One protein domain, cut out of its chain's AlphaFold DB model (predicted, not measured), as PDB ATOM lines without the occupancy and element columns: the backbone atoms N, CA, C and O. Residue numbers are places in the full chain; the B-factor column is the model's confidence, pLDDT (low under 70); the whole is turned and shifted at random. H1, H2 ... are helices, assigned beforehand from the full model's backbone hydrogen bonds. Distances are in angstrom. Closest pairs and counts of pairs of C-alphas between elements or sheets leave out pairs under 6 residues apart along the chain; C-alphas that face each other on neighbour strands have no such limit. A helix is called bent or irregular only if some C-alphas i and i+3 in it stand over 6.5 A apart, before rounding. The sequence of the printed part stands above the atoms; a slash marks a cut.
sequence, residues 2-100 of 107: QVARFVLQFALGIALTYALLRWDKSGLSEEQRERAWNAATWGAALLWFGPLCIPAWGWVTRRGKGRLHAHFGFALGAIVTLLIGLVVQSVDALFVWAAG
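This is residues 2 to 100 of the 107 residues of the protein "Transcriptional regulator" of Polyangium fumosum (UniProt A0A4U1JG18). An elongated bundle, three helical pieces packed together, is made of H1, H4 and the arm H3b, with the long helix H4 running most of its length. H3 folds back on itself as a V; its first arm, H3a, packs on H1, away from H4, and short H2 packs on the far end of H3b. The printed part has 99 residues with four named helices, H1 to H4 in order, and no named strand; the class is all helix. It is only just compact, close to loose, with a radius of gyration of the C-alphas of 15.2 A, and spans 51 by 27 by 19 A.

H1, residues 2 to 26, begins at C-alpha 2 (-8.980, 35.071, -26.017) and is 36.0 A long. H2 is residues 30 to 35. H3, residues 39 to 62, was assigned as one helix by its hydrogen bonds but is bent, C-alphas 48 and 51 being 9.5 A apart; its arms are H3a, residues 39 to 48, and H3b, residues 51 to 62. H3b is irregular, with C-alphas 52 and 55 6.7 A apart. H4, residues 67 to 98, is 46.6 A long and ends at C-alpha 98 (-1.789, 30.977, -12.214).

H3b and H4 form a helical hairpin and touch at a shallow tilt of 24 degrees, the closest C-alphas being those of Pro 55 and Gly 77, 4.1 A apart. H1 touches H4 with H4 residues 84 to 92 alone, closest at C-alphas 9 and 88, 6.0 A, opposite ways at a tilt of 36 degrees, only just steep. H1 residues 14 to 18 alone touch H3a, closest at C-alphas 14 and 46, 6.0 A. H2 touches H3b residues 60 to 62 alone, closest at C-alphas 32 and 61, 5.1 A. H3a and H4 are apart. Every O i to N i+4 pair is within hydrogen-bond range in H1, H3a and H4; in H2 it is 1 of 2 and in H3b 6 of 8.

The C-alphas of Gly 66 and Gly 100, the two farthest apart, are 51.8 A apart. The printed part has no cut, and the three links between helices are tight. The mean pLDDT of the printed part is 88.0; residues 64 to 66 and 68 to 70 are under 70.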
ATOM      1  N   GLN A   2      -8.394  33.719 -25.960       80.38
ATOM      2  CA  GLN A   2      -8.980  35.071 -26.017       80.38
ATOM      3  C   GLN A   2     -10.487  35.106 -25.721       80.38
ATOM      4  O   GLN A   2     -10.927  35.926 -24.927       80.38
ATOM      5  N   VAL A   3     -11.266  34.160 -26.261       84.44
ATOM      6  CA  VAL A   3     -12.709  34.062 -25.967       84.44
ATOM      7  C   VAL A   3     -12.975  33.806 -24.480       84.44
ATOM      8  O   VAL A   3     -13.855  34.436 -23.911       84.44
ATOM      9  N   ALA A   4     -12.204  32.935 -23.821       84.00
ATOM     10  CA  ALA A   4     -12.386  32.642 -22.398       84.00
ATOM     11  C   ALA A   4     -12.042  33.853 -21.513       84.00
ATOM     12  O   ALA A   4     -12.804  34.170 -20.605       84.00
ATOM     13  N   ARG A   5     -10.946  34.563 -21.819       83.19
ATOM     14  CA  ARG A   5     -10.575  35.815 -21.135       83.19
ATOM     15  C   ARG A   5     -11.629  36.896 -21.346       83.19
ATOM     16  O   ARG A   5     -12.072  37.506 -20.382       83.19
ATOM     17  N   PHE A   6     -12.100  37.065 -22.581       86.50
ATOM     18  CA  PHE A   6     -13.177  37.997 -22.898       86.50
ATOM     19  C   PHE A   6     -14.457  37.670 -22.122       86.50
ATOM     20  O   PHE A   6     -15.016  38.548 -21.473       86.50
ATOM     21  N   VAL A   7     -14.897  36.408 -22.129       90.06
ATOM     22  CA  VAL A   7     -16.092  35.968 -21.392       90.06
ATOM     23  C   VAL A   7     -15.922  36.190 -19.891       90.06
ATOM     24  O   VAL A   7     -16.851  36.676 -19.251       90.06
ATOM     25  N   LEU A   8     -14.746  35.893 -19.331       87.25
ATOM     26  CA  LEU A   8     -14.439  36.129 -17.922       87.25
ATOM     27  C   LEU A   8     -14.520  37.620 -17.572       87.25
ATOM     28  O   LEU A   8     -15.226  37.989 -16.636       87.25
ATOM     29  N   GLN A   9     -13.836  38.476 -18.335       88.62
ATOM     30  CA  GLN A   9     -13.829  39.926 -18.129       88.62
ATOM     31  C   GLN A   9     -15.229  40.527 -18.289       88.62
ATOM     32  O   GLN A   9     -15.652  41.342 -17.468       88.62
ATOM     33  N   PHE A  10     -15.974  40.089 -19.306       89.19
ATOM     34  CA  PHE A  10     -17.345  40.514 -19.558       89.19
ATOM     35  C   PHE A  10     -18.282  40.105 -18.415       89.19
ATOM     36  O   PHE A  10     -19.001  40.942 -17.869       89.19
ATOM     37  N   ALA A  11     -18.226  38.838 -17.992       90.94
ATOM     38  CA  ALA A  11     -19.039  38.323 -16.896       90.94
ATOM     39  C   ALA A  11     -18.718  39.024 -15.569       90.94
ATOM     40  O   ALA A  11     -19.639  39.441 -14.868       90.94
ATOM     41  N   LEU A  12     -17.434  39.215 -15.242       90.12
ATOM     42  CA  LEU A  12     -17.007  39.952 -14.049       90.12
ATOM     43  C   LEU A  12     -17.461  41.411 -14.089       90.12
ATOM     44  O   LEU A  12     -18.005  41.902 -13.101       90.12
ATOM     45  N   GLY A  13     -17.285  42.091 -15.224       90.44
ATOM     46  CA  GLY A  13     -17.709  43.476 -15.402       90.44
ATOM     47  C   GLY A  13     -19.208  43.649 -15.158       90.44
ATOM     48  O   GLY A  13     -19.612  44.535 -14.401       90.44
ATOM     49  N   ILE A  14     -20.036  42.770 -15.730       92.31
ATOM     50  CA  ILE A  14     -21.488  42.782 -15.516       92.31
ATOM     51  C   ILE A  14     -21.836  42.434 -14.067       92.31
ATOM     52  O   ILE A  14     -22.602  43.165 -13.441       92.31
ATOM     53  N   ALA A  15     -21.283  41.350 -13.520       92.56
ATOM     54  CA  ALA A  15     -21.633  40.860 -12.189       92.56
ATOM     55  C   ALA A  15     -21.269  41.863 -11.084       92.56
ATOM     56  O   ALA A  15     -22.098  42.147 -10.218       92.56
ATOM     57  N   LEU A  16     -20.066  42.446 -11.140       92.69
ATOM     58  CA  LEU A  16     -19.621  43.462 -10.183       92.69
ATOM     59  C   LEU A  16     -20.485  44.721 -10.269       92.69
ATOM     60  O   LEU A  16     -20.926  45.241  -9.244       92.69
ATOM     61  N   THR A  17     -20.789  45.174 -11.488       93.88
ATOM     62  CA  THR A  17     -21.661  46.337 -11.691       93.88
ATOM     63  C   THR A  17     -23.071  46.066 -11.173       93.88
ATOM     64  O   THR A  17     -23.641  46.894 -10.463       93.88
ATOM     65  N   TYR A  18     -23.632  44.894 -11.473       94.88
ATOM     66  CA  TYR A  18     -24.946  44.487 -10.986       94.88
ATOM     67  C   TYR A  18     -24.995  44.468  -9.457       94.88
ATOM     68  O   TYR A  18     -25.894  45.072  -8.871       94.88
ATOM     69  N   ALA A  19     -24.022  43.820  -8.807       94.06
ATOM     70  CA  ALA A  19     -23.954  43.724  -7.352       94.06
ATOM     71  C   ALA A  19     -23.877  45.110  -6.698       94.06
ATOM     72  O   ALA A  19     -24.637  45.401  -5.772       94.06
ATOM     73  N   LEU A  20     -23.028  45.988  -7.236       93.56
ATOM     74  CA  LEU A  20     -22.892  47.362  -6.771       93.56
ATOM     75  C   LEU A  20     -24.205  48.140  -6.901       93.56
ATOM     76  O   LEU A  20     -24.665  48.728  -5.927       93.56
ATOM     77  N   LEU A  21     -24.823  48.147  -8.086       93.88
ATOM     78  CA  LEU A  21     -26.063  48.892  -8.314       93.88
ATOM     79  C   LEU A  21     -27.221  48.322  -7.491       93.88
ATOM     80  O   LEU A  21     -28.064  49.072  -6.997       93.88
ATOM     81  N   ARG A  22     -27.255  47.001  -7.290       94.50
ATOM     82  CA  ARG A  22     -28.250  46.337  -6.444       94.50
ATOM     83  C   ARG A  22     -28.104  46.729  -4.976       94.50
ATOM     84  O   ARG A  22     -29.129  46.898  -4.303       94.50
ATOM     85  N   TRP A  23     -26.866  46.846  -4.498       94.25
ATOM     86  CA  TRP A  23     -26.539  47.331  -3.161       94.25
ATOM     87  C   TRP A  23     -26.877  48.821  -3.017       94.25
ATOM     88  O   TRP A  23     -27.637  49.167  -2.115       94.25
ATOM     89  N   ASP A  24     -26.455  49.678  -3.950       92.00
ATOM     90  CA  ASP A  24     -26.780  51.115  -3.957       92.00
ATOM     91  C   ASP A  24     -28.298  51.346  -3.930       92.00
ATOM     92  O   ASP A  24     -28.810  52.087  -3.092       92.00
ATOM     93  N   LYS A  25     -29.046  50.617  -4.772       91.94
ATOM     94  CA  LYS A  25     -30.515  50.681  -4.836       91.94
ATOM     95  C   LYS A  25     -31.182  50.389  -3.487       91.94
ATOM     96  O   LYS A  25     -32.245  50.940  -3.199       91.94
ATOM     97  N   SER A  26     -30.580  49.530  -2.659       92.88
ATOM     98  CA  SER A  26     -31.128  49.192  -1.341       92.88
ATOM     99  C   SER A  26     -31.106  50.382  -0.376       92.88
ATOM    100  O   SER A  26     -32.049  50.528   0.398       92.88
ATOM    101  N   GLY A  27     -30.115  51.272  -0.495       89.75
ATOM    102  CA  GLY A  27     -29.957  52.463   0.345       89.75
ATOM    103  C   GLY A  27     -30.646  53.730  -0.175       89.75
ATOM    104  O   GLY A  27     -30.579  54.766   0.481       89.75
ATOM    105  N   LEU A  28     -31.295  53.683  -1.344       89.94
ATOM    106  CA  LEU A  28     -32.008  54.837  -1.903       89.94
ATOM    107  C   LEU A  28     -33.293  55.144  -1.121       89.94
ATOM    108  O   LEU A  28     -34.038  54.224  -0.771       89.94
ATOM    109  N   SER A  29     -33.582  56.434  -0.918       90.81
ATOM    110  CA  SER A  29     -34.882  56.887  -0.406       90.81
ATOM    111  C   SER A  29     -35.997  56.649  -1.429       90.81
ATOM    112  O   SER A  29     -35.722  56.449  -2.613       90.81
ATOM    113  N   GLU A  30     -37.256  56.734  -1.000       91.75
ATOM    114  CA  GLU A  30     -38.412  56.469  -1.871       91.75
ATOM    115  C   GLU A  30     -38.407  57.347  -3.135       91.75
ATOM    116  O   GLU A  30     -38.380  56.838  -4.251       91.75
ATOM    117  N   GLU A  31     -38.229  58.660  -2.970       89.69
ATOM    118  CA  GLU A  31     -38.128  59.616  -4.085       89.69
ATOM    119  C   GLU A  31     -36.952  59.317  -5.046       89.69
ATOM    120  O   GLU A  31     -36.955  59.672  -6.224       89.69
ATOM    121  N   GLN A  32     -35.874  58.693  -4.562       90.12
ATOM    122  CA  GLN A  32     -34.755  58.284  -5.417       90.12
ATOM    123  C   GLN A  32     -35.047  56.964  -6.134       90.12
ATOM    124  O   GLN A  32     -34.601  56.781  -7.267       90.12
ATOM    125  N   ARG A  33     -35.796  56.058  -5.496       90.38
ATOM    126  CA  ARG A  33     -36.234  54.787  -6.085       90.38
ATOM    127  C   ARG A  33     -37.255  54.992  -7.192       90.38
ATOM    128  O   ARG A  33     -37.142  54.312  -8.203       90.38
ATOM    129  N   GLU A  34     -38.169  55.948  -7.046       91.62
ATOM    130  CA  GLU A  34     -39.120  56.324  -8.102       91.62
ATOM    131  C   GLU A  34     -38.413  56.809  -9.375       91.62
ATOM    132  O   GLU A  34     -38.859  56.537 -10.486       91.62
ATOM    133  N   ARG A  35     -37.270  57.490  -9.221       90.00
ATOM    134  CA  ARG A  35     -36.426  57.921 -10.346       90.00
ATOM    135  C   ARG A  35     -35.536  56.812 -10.901       90.00
ATOM    136  O   ARG A  35     -35.055  56.937 -12.025       90.00
ATOM    137  N   ALA A  36     -35.250  55.778 -10.116       92.38
ATOM    138  CA  ALA A  36     -34.321  54.730 -10.509       92.38
ATOM    139  C   ALA A  36     -34.837  53.968 -11.736       92.38
ATOM    140  O   ALA A  36     -36.039  53.839 -11.966       92.38
ATOM    141  N   TRP A  37     -33.913  53.415 -12.521       94.38
ATOM    142  CA  TRP A  37     -34.293  52.601 -13.667       94.38
ATOM    143  C   TRP A  37     -35.167  51.416 -13.239       94.38
ATOM    144  O   TRP A  37     -34.896  50.727 -12.242       94.38
ATOM    145  N   ASN A  38     -36.202  51.159 -14.037       93.56
ATOM    146  CA  ASN A  38     -36.969  49.924 -13.947       93.56
ATOM    147  C   ASN A  38     -36.083  48.716 -14.323       93.56
ATOM    148  O   ASN A  38     -34.953  48.871 -14.791       93.56
ATOM    149  N   ALA A  39     -36.588  47.499 -14.111       92.88
ATOM    150  CA  ALA A  39     -35.808  46.282 -14.340       92.88
ATOM    151  C   ALA A  39     -35.309  46.145 -15.792       92.88
ATOM    152  O   ALA A  39     -34.171  45.734 -16.002       92.88
ATOM    153  N   ALA A  40     -36.124  46.534 -16.780       95.31
ATOM    154  CA  ALA A  40     -35.772  46.428 -18.194       95.31
ATOM    155  C   ALA A  40     -34.653  47.406 -18.580       95.31
ATOM    156  O   ALA A  40     -33.638  46.996 -19.138       95.31
ATOM    157  N   THR A  41     -34.792  48.688 -18.228       94.75
ATOM    158  CA  THR A  41     -33.766  49.708 -18.484       94.75
ATOM    159  C   THR A  41     -32.476  49.395 -17.730       94.75
ATOM    160  O   THR A  41     -31.392  49.557 -18.281       94.75
ATOM    161  N   TRP A  42     -32.579  48.899 -16.494       94.50
ATOM    162  CA  TRP A  42     -31.413  48.510 -15.706       94.50
ATOM    163  C   TRP A  42     -30.672  47.314 -16.314       94.50
ATOM    164  O   TRP A  42     -29.454  47.369 -16.461       94.50
ATOM    165  N   GLY A  43     -31.398  46.274 -16.736       94.00
ATOM    166  CA  GLY A  43     -30.813  45.116 -17.414       94.00
ATOM    167  C   GLY A  43     -30.156  45.485 -18.745       94.00
ATOM    168  O   GLY A  43     -29.029  45.074 -19.006       94.00
ATOM    169  N   ALA A  44     -30.816  46.323 -19.553       95.56
ATOM    170  CA  ALA A  44     -30.243  46.830 -20.796       95.56
ATOM    171  C   ALA A  44     -28.963  47.640 -20.538       95.56
ATOM    172  O   ALA A  44     -27.947  47.415 -21.191       95.56
ATOM    173  N   ALA A  45     -28.976  48.538 -19.550       94.62
ATOM    174  CA  ALA A  45     -27.809  49.336 -19.200       94.62
ATOM    175  C   ALA A  45     -26.614  48.468 -18.768       94.62
ATOM    176  O   ALA A  45     -25.491  48.709 -19.206       94.62
ATOM    177  N   LEU A  46     -26.856  47.427 -17.968       93.62
ATOM    178  CA  LEU A  46     -25.822  46.481 -17.547       93.62
ATOM    179  C   LEU A  46     -25.246  45.677 -18.714       93.62
ATOM    180  O   LEU A  46     -24.031  45.547 -18.811       93.62
ATOM    181  N   LEU A  47     -26.097  45.150 -19.595       91.38
ATOM    182  CA  LEU A  47     -25.652  44.300 -20.700       91.38
ATOM    183  C   LEU A  47     -24.841  45.080 -21.741       91.38
ATOM    184  O   LEU A  47     -23.829  44.584 -22.228       91.38
ATOM    185  N   TRP A  48     -25.290  46.290 -22.082       91.94
ATOM    186  CA  TRP A  48     -24.694  47.083 -23.158       91.94
ATOM    187  C   TRP A  48     -23.506  47.926 -22.705       91.94
ATOM    188  O   TRP A  48     -22.572  48.124 -23.477       91.94
ATOM    189  N   PHE A  49     -23.535  48.435 -21.474       90.94
ATOM    190  CA  PHE A  49     -22.528  49.380 -20.990       90.94
ATOM    191  C   PHE A  49     -21.702  48.837 -19.824       90.94
ATOM    192  O   PHE A  49     -20.650  49.401 -19.518       90.94
ATOM    193  N   GLY A  50     -22.143  47.760 -19.166       89.50
ATOM    194  CA  GLY A  50     -21.461  47.205 -18.001       89.50
ATOM    195  C   GLY A  50     -21.145  48.305 -16.977       89.50
ATOM    196  O   GLY A  50     -22.029  49.106 -16.660       89.50
ATOM    197  N   PRO A  51     -19.893  48.424 -16.505       90.75
ATOM    198  CA  PRO A  51     -19.485  49.455 -15.548       90.75
ATOM    199  C   PRO A  51     -19.775  50.898 -15.994       90.75
ATOM    200  O   PRO A  51     -20.078  51.748 -15.160       90.75
ATOM    201  N   LEU A  52     -19.771  51.187 -17.302       91.12
ATOM    202  CA  LEU A  52     -19.985  52.542 -17.832       91.12
ATOM    203  C   LEU A  52     -21.396  53.086 -17.566       91.12
ATOM    204  O   LEU A  52     -21.633  54.282 -17.732       91.12
ATOM    205  N   CYS A  53     -22.342  52.246 -17.139       93.19
ATOM    206  CA  CYS A  53     -23.674  52.703 -16.753       93.19
ATOM    207  C   CYS A  53     -23.714  53.387 -15.372       93.19
ATOM    208  O   CYS A  53     -24.658  54.127 -15.088       93.19
ATOM    209  N   ILE A  54     -22.702  53.190 -14.516       92.75
ATOM    210  CA  ILE A  54     -22.701  53.672 -13.124       92.75
ATOM    211  C   ILE A  54     -22.778  55.211 -13.025       92.75
ATOM    212  O   ILE A  54     -23.573  55.701 -12.219       92.75
ATOM    213  N   PRO A  55     -22.044  56.013 -13.826       90.31
ATOM    214  CA  PRO A  55     -22.191  57.471 -13.804       90.31
ATOM    215  C   PRO A  55     -23.618  57.927 -14.144       90.31
ATOM    216  O   PRO A  55     -24.160  58.821 -13.489       90.31
ATOM    217  N   ALA A  56     -24.254  57.287 -15.130       90.62
ATOM    218  CA  ALA A  56     -25.629  57.588 -15.520       90.62
ATOM    219  C   ALA A  56     -26.633  57.174 -14.430       90.62
ATOM    220  O   ALA A  56     -27.554  57.933 -14.127       90.62
ATOM    221  N   TRP A  57     -26.421  56.025 -13.783       91.94
ATOM    222  CA  TRP A  57     -27.193  55.603 -12.613       91.94
ATOM    223  C   TRP A  57     -27.097  56.620 -11.470       91.94
ATOM    224  O   TRP A  57     -28.114  57.039 -10.909       91.94
ATOM    225  N   GLY A  58     -25.876  57.059 -11.146       89.56
ATOM    226  CA  GLY A  58     -25.612  58.067 -10.122       89.56
ATOM    227  C   GLY A  58     -26.315  59.387 -10.427       89.56
ATOM    228  O   GLY A  58     -26.965  59.952  -9.550       89.56
ATOM    229  N   TRP A  59     -26.262  59.837 -11.683       87.38
ATOM    230  CA  TRP A  59     -26.999  61.012 -12.142       87.38
ATOM    231  C   TRP A  59     -28.510  60.853 -11.939       87.38
ATOM    232  O   TRP A  59     -29.127  61.684 -11.279       87.38
ATOM    233  N   VAL A  60     -29.115  59.776 -12.443       90.12
ATOM    234  CA  VAL A  60     -30.572  59.565 -12.389       90.12
ATOM    235  C   VAL A  60     -31.093  59.477 -10.950       90.12
ATOM    236  O   VAL A  60     -32.108  60.084 -10.619       90.12
ATOM    237  N   THR A  61     -30.373  58.784 -10.072       90.31
ATOM    238  CA  THR A  61     -30.798  58.553  -8.680       90.31
ATOM    239  C   THR A  61     -30.542  59.738  -7.744       90.31
ATOM    240  O   THR A  61     -31.114  59.795  -6.653       90.31
ATOM    241  N   ARG A  62     -29.673  60.689  -8.119       85.81
ATOM    242  CA  ARG A  62     -29.232  61.792  -7.237       85.81
ATOM    243  C   ARG A  62     -29.457  63.191  -7.819       85.81
ATOM    244  O   ARG A  62     -29.212  64.184  -7.129       85.81
ATOM    245  N   ARG A  63     -29.955  63.304  -9.053       78.12
ATOM    246  CA  ARG A  63     -30.357  64.584  -9.654       78.12
ATOM    247  C   ARG A  63     -31.521  65.183  -8.858       78.12
ATOM    248  O   ARG A  63     -32.564  64.559  -8.722       78.12
ATOM    249  N   GLY A  64     -31.338  66.402  -8.345       69.62
ATOM    250  CA  GLY A  64     -32.373  67.147  -7.608       69.62
ATOM    251  C   GLY A  64     -31.922  67.700  -6.254       69.62
ATOM    252  O   GLY A  64     -32.399  68.753  -5.852       69.62
ATOM    253  N   LYS A  65     -30.914  67.104  -5.600       67.12
ATOM    254  CA  LYS A  65     -30.350  67.600  -4.322       67.12
ATOM    255  C   LYS A  65     -29.358  68.776  -4.491       67.12
ATOM    256  O   LYS A  65     -28.481  68.990  -3.659       67.12
ATOM    257  N   GLY A  66     -29.462  69.527  -5.592       66.69
ATOM    258  CA  GLY A  66     -28.525  70.585  -5.997       66.69
ATOM    259  C   GLY A  66     -27.404  70.118  -6.941       66.69
ATOM    260  O   GLY A  66     -27.113  68.926  -7.056       66.69
ATOM    261  N   ARG A  67     -26.765  71.074  -7.639       70.12
ATOM    262  CA  ARG A  67     -25.713  70.829  -8.655       70.12
ATOM    263  C   ARG A  67     -24.548  69.981  -8.125       70.12
ATOM    264  O   ARG A  67     -24.080  69.088  -8.825       70.12
ATOM    265  N   LEU A  68     -24.118  70.224  -6.885       69.38
ATOM    266  CA  LEU A  68     -22.963  69.553  -6.279       69.38
ATOM    267  C   LEU A  68     -23.177  68.036  -6.133       69.38
ATOM    268  O   LEU A  68     -22.299  67.254  -6.483       69.38
ATOM    269  N   HIS A  69     -24.368  67.613  -5.705       69.06
ATOM    270  CA  HIS A  69     -24.701  66.196  -5.521       69.06
ATOM    271  C   HIS A  69     -24.782  65.428  -6.844       69.06
ATOM    272  O   HIS A  69     -24.437  64.247  -6.898       69.06
ATOM    273  N   ALA A  70     -25.199  66.096  -7.922       69.12
ATOM    274  CA  ALA A  70     -25.262  65.491  -9.246       69.12
ATOM    275  C   ALA A  70     -23.858  65.275  -9.842       69.12
ATOM    276  O   ALA A  70     -23.565  64.192 -10.349       69.12
ATOM    277  N   HIS A  71     -22.965  66.265  -9.714       74.94
ATOM    278  CA  HIS A  71     -21.559  66.117 -10.111       74.94
ATOM    279  C   HIS A  71     -20.826  65.085  -9.251       74.94
ATOM    280  O   HIS A  71     -20.052  64.295  -9.785       74.94
ATOM    281  N   PHE A  72     -21.118  65.032  -7.950       76.25
ATOM    282  CA  PHE A  72     -20.561  64.024  -7.050       76.25
ATOM    283  C   PHE A  72     -21.000  62.606  -7.435       76.25
ATOM    284  O   PHE A  72     -20.167  61.709  -7.501       76.25
ATOM    285  N   GLY A  73     -22.281  62.401  -7.765       75.75
ATOM    286  CA  GLY A  73     -22.785  61.106  -8.236       75.75
ATOM    287  C   GLY A  73     -22.122  60.644  -9.537       75.75
ATOM    288  O   GLY A  73     -21.776  59.472  -9.667       75.75
ATOM    289  N   PHE A  74     -21.888  61.567 -10.473       79.94
ATOM    290  CA  PHE A  74     -21.183  61.269 -11.720       79.94
ATOM    291  C   PHE A  74     -19.698  60.956 -11.485       79.94
ATOM    292  O   PHE A  74     -19.206  59.937 -11.964       79.94
ATOM    293  N   ALA A  75     -18.992  61.800 -10.723       83.38
ATOM    294  CA  ALA A  75     -17.572  61.626 -10.424       83.38
ATOM    295  C   ALA A  75     -17.312  60.329  -9.646       83.38
ATOM    296  O   ALA A  75     -16.429  59.558 -10.016       83.38
ATOM    297  N   LEU A  76     -18.126  60.039  -8.626       82.94
ATOM    298  CA  LEU A  76     -18.056  58.780  -7.893       82.94
ATOM    299  C   LEU A  76     -18.334  57.593  -8.820       82.94
ATOM    300  O   LEU A  76     -17.600  56.611  -8.785       82.94
ATOM    301  N   GLY A  77     -19.340  57.692  -9.694       84.44
ATOM    302  CA  GLY A  77     -19.624  56.644 -10.670       84.44
ATOM    303  C   GLY A  77     -18.464  56.393 -11.635       84.44
ATOM    304  O   GLY A  77     -18.156  55.239 -11.929       84.44
ATOM    305  N   ALA A  78     -17.777  57.448 -12.076       86.69
ATOM    306  CA  ALA A  78     -16.592  57.336 -12.922       86.69
ATOM    307  C   ALA A  78     -15.427  56.666 -12.175       86.69
ATOM    308  O   ALA A  78     -14.813  55.745 -12.705       86.69
ATOM    309  N   ILE A  79     -15.175  57.055 -10.921       89.38
ATOM    310  CA  ILE A  79     -14.151  56.421 -10.075       89.38
ATOM    311  C   ILE A  79     -14.456  54.932  -9.890       89.38
ATOM    312  O   ILE A  79     -13.580  54.095 -10.084       89.38
ATOM    313  N   VAL A  80     -15.701  54.577  -9.569       87.81
ATOM    314  CA  VAL A  80     -16.075  53.174  -9.361       87.81
ATOM    315  C   VAL A  80     -15.974  52.364 -10.654       87.81
ATOM    316  O   VAL A  80     -15.526  51.222 -10.625       87.81
ATOM    317  N   THR A  81     -16.309  52.964 -11.795       88.75
ATOM    318  CA  THR A  81     -16.099  52.352 -13.114       88.75
ATOM    319  C   THR A  81     -14.627  51.989 -13.328       88.75
ATOM    320  O   THR A  81     -14.321  50.859 -13.709       88.75
ATOM    321  N   LEU A  82     -13.711  52.916 -13.026       91.25
ATOM    322  CA  LEU A  82     -12.267  52.682 -13.122       91.25
ATOM    323  C   LEU A  82     -11.795  51.600 -12.143       91.25
ATOM    324  O   LEU A  82     -11.005  50.740 -12.523       91.25
ATOM    325  N   LEU A  83     -12.310  51.598 -10.908       91.75
ATOM    326  CA  LEU A  83     -11.974  50.586  -9.902       91.75
ATOM    327  C   LEU A  83     -12.434  49.184 -10.312       91.75
ATOM    328  O   LEU A  83     -11.678  48.230 -10.156       91.75
ATOM    329  N   ILE A  84     -13.637  49.045 -10.876       89.00
ATOM    330  CA  ILE A  84     -14.098  47.760 -11.418       89.00
ATOM    331  C   ILE A  84     -13.181  47.319 -12.562       89.00
ATOM    332  O   ILE A  84     -12.775  46.162 -12.592       89.00
ATOM    333  N   GLY A  85     -12.803  48.236 -13.459       89.25
ATOM    334  CA  GLY A  85     -11.831  47.955 -14.517       89.25
ATOM    335  C   GLY A  85     -10.500  47.433 -13.966       89.25
ATOM    336  O   GLY A  85      -9.999  46.415 -14.437       89.25
ATOM    337  N   LEU A  86      -9.976  48.067 -12.915       91.38
ATOM    338  CA  LEU A  86      -8.746  47.645 -12.248       91.38
ATOM    339  C   LEU A  86      -8.876  46.250 -11.616       91.38
ATOM    340  O   LEU A  86      -7.965  45.431 -11.743       91.38
ATOM    341  N   VAL A  87     -10.007  45.953 -10.968       90.31
ATOM    342  CA  VAL A  87     -10.284  44.621 -10.400       90.31
ATOM    343  C   VAL A  87     -10.337  43.570 -11.504       90.31
ATOM    344  O   VAL A  87      -9.698  42.529 -11.380       90.31
ATOM    345  N   VAL A  88     -11.046  43.844 -12.600       88.56
ATOM    346  CA  VAL A  88     -11.145  42.931 -13.747       88.56
ATOM    347  C   VAL A  88      -9.761  42.651 -14.340       88.56
ATOM    348  O   VAL A  88      -9.419  41.489 -14.550       88.56
ATOM    349  N   GLN A  89      -8.940  43.686 -14.543       88.94
ATOM    350  CA  GLN A  89      -7.565  43.533 -15.032       88.94
ATOM    351  C   GLN A  89      -6.683  42.743 -14.059       88.94
ATOM    352  O   GLN A  89      -5.900  41.901 -14.487       88.94
ATOM    353  N   SER A  90      -6.833  42.967 -12.752       89.56
ATOM    354  CA  SER A  90      -6.065  42.248 -11.730       89.56
ATOM    355  C   SER A  90      -6.433  40.763 -11.677       89.56
ATOM    356  O   SER A  90      -5.550  39.916 -11.565       89.56
ATOM    357  N   VAL A  91      -7.725  40.431 -11.791       88.94
ATOM    358  CA  VAL A  91      -8.200  39.037 -11.838       88.94
ATOM    359  C   VAL A  91      -7.710  38.334 -13.103       88.94
ATOM    360  O   VAL A  91      -7.271  37.189 -13.032       88.94
ATOM    361  N   ASP A  92      -7.739  39.013 -14.247       87.50
ATOM    362  CA  ASP A  92      -7.212  38.479 -15.505       87.50
ATOM    363  C   ASP A  92      -5.692  38.246 -15.441       87.50
ATOM    364  O   ASP A  92      -5.222  37.166 -15.799       87.50
ATOM    365  N   ALA A  93      -4.923  39.196 -14.898       87.25
ATOM    366  CA  ALA A  93      -3.485  39.037 -14.690       87.25
ATOM    367  C   ALA A  93      -3.162  37.864 -13.748       87.25
ATOM    368  O   ALA A  93      -2.264  37.068 -14.030       87.25
ATOM    369  N   LEU A  94      -3.924  37.716 -12.658       88.94
ATOM    370  CA  LEU A  94      -3.788  36.591 -11.733       88.94
ATOM    371  C   LEU A  94      -4.107  35.256 -12.416       88.94
ATOM    372  O   LEU A  94      -3.397  34.278 -12.198       88.94
ATOM    373  N   PHE A  95      -5.147  35.213 -13.251       87.12
ATOM    374  CA  PHE A  95      -5.508  34.024 -14.020       87.12
ATOM    375  C   PHE A  95      -4.390  33.616 -14.989       87.12
ATOM    376  O   PHE A  95      -4.004  32.449 -15.012       87.12
ATOM    377  N   VAL A  96      -3.834  34.571 -15.744       87.75
ATOM    378  CA  VAL A  96      -2.703  34.344 -16.662       87.75
ATOM    379  C   VAL A  96      -1.494  33.792 -15.907       87.75
ATOM    380  O   VAL A  96      -0.929  32.778 -16.316       87.75
ATOM    381  N   TRP A  97      -1.144  34.410 -14.777       88.69
ATOM    382  CA  TRP A  97      -0.046  33.956 -13.923       88.69
ATOM    383  C   TRP A  97      -0.278  32.539 -13.382       88.69
ATOM    384  O   TRP A  97       0.584  31.675 -13.532       88.69
ATOM    385  N   ALA A  98      -1.455  32.272 -12.807       88.88
ATOM    386  CA  ALA A  98      -1.789  30.977 -12.214       88.88
ATOM    387  C   ALA A  98      -1.848  29.846 -13.254       88.88
ATOM    388  O   ALA A  98      -1.541  28.698 -12.941       88.88
ATOM    389  N   ALA A  99      -2.220  30.168 -14.493       87.69
ATOM    390  CA  ALA A  99      -2.247  29.227 -15.606       87.69
ATOM    391  C   ALA A  99      -0.873  29.033 -16.283       87.69
ATOM    392  O   ALA A  99      -0.775  28.245 -17.224       87.69
ATOM    393  N   GLY A 100       0.179  29.738 -15.841       87.50
ATOM    394  CA  GLY A 100       1.516  29.674 -16.446       87.50
ATOM    395  C   GLY A 100       1.565  30.219 -17.877       87.50
ATOM    396  O   GLY A 100       2.402  29.795 -18.674       87.50
TER     397      GLY A 100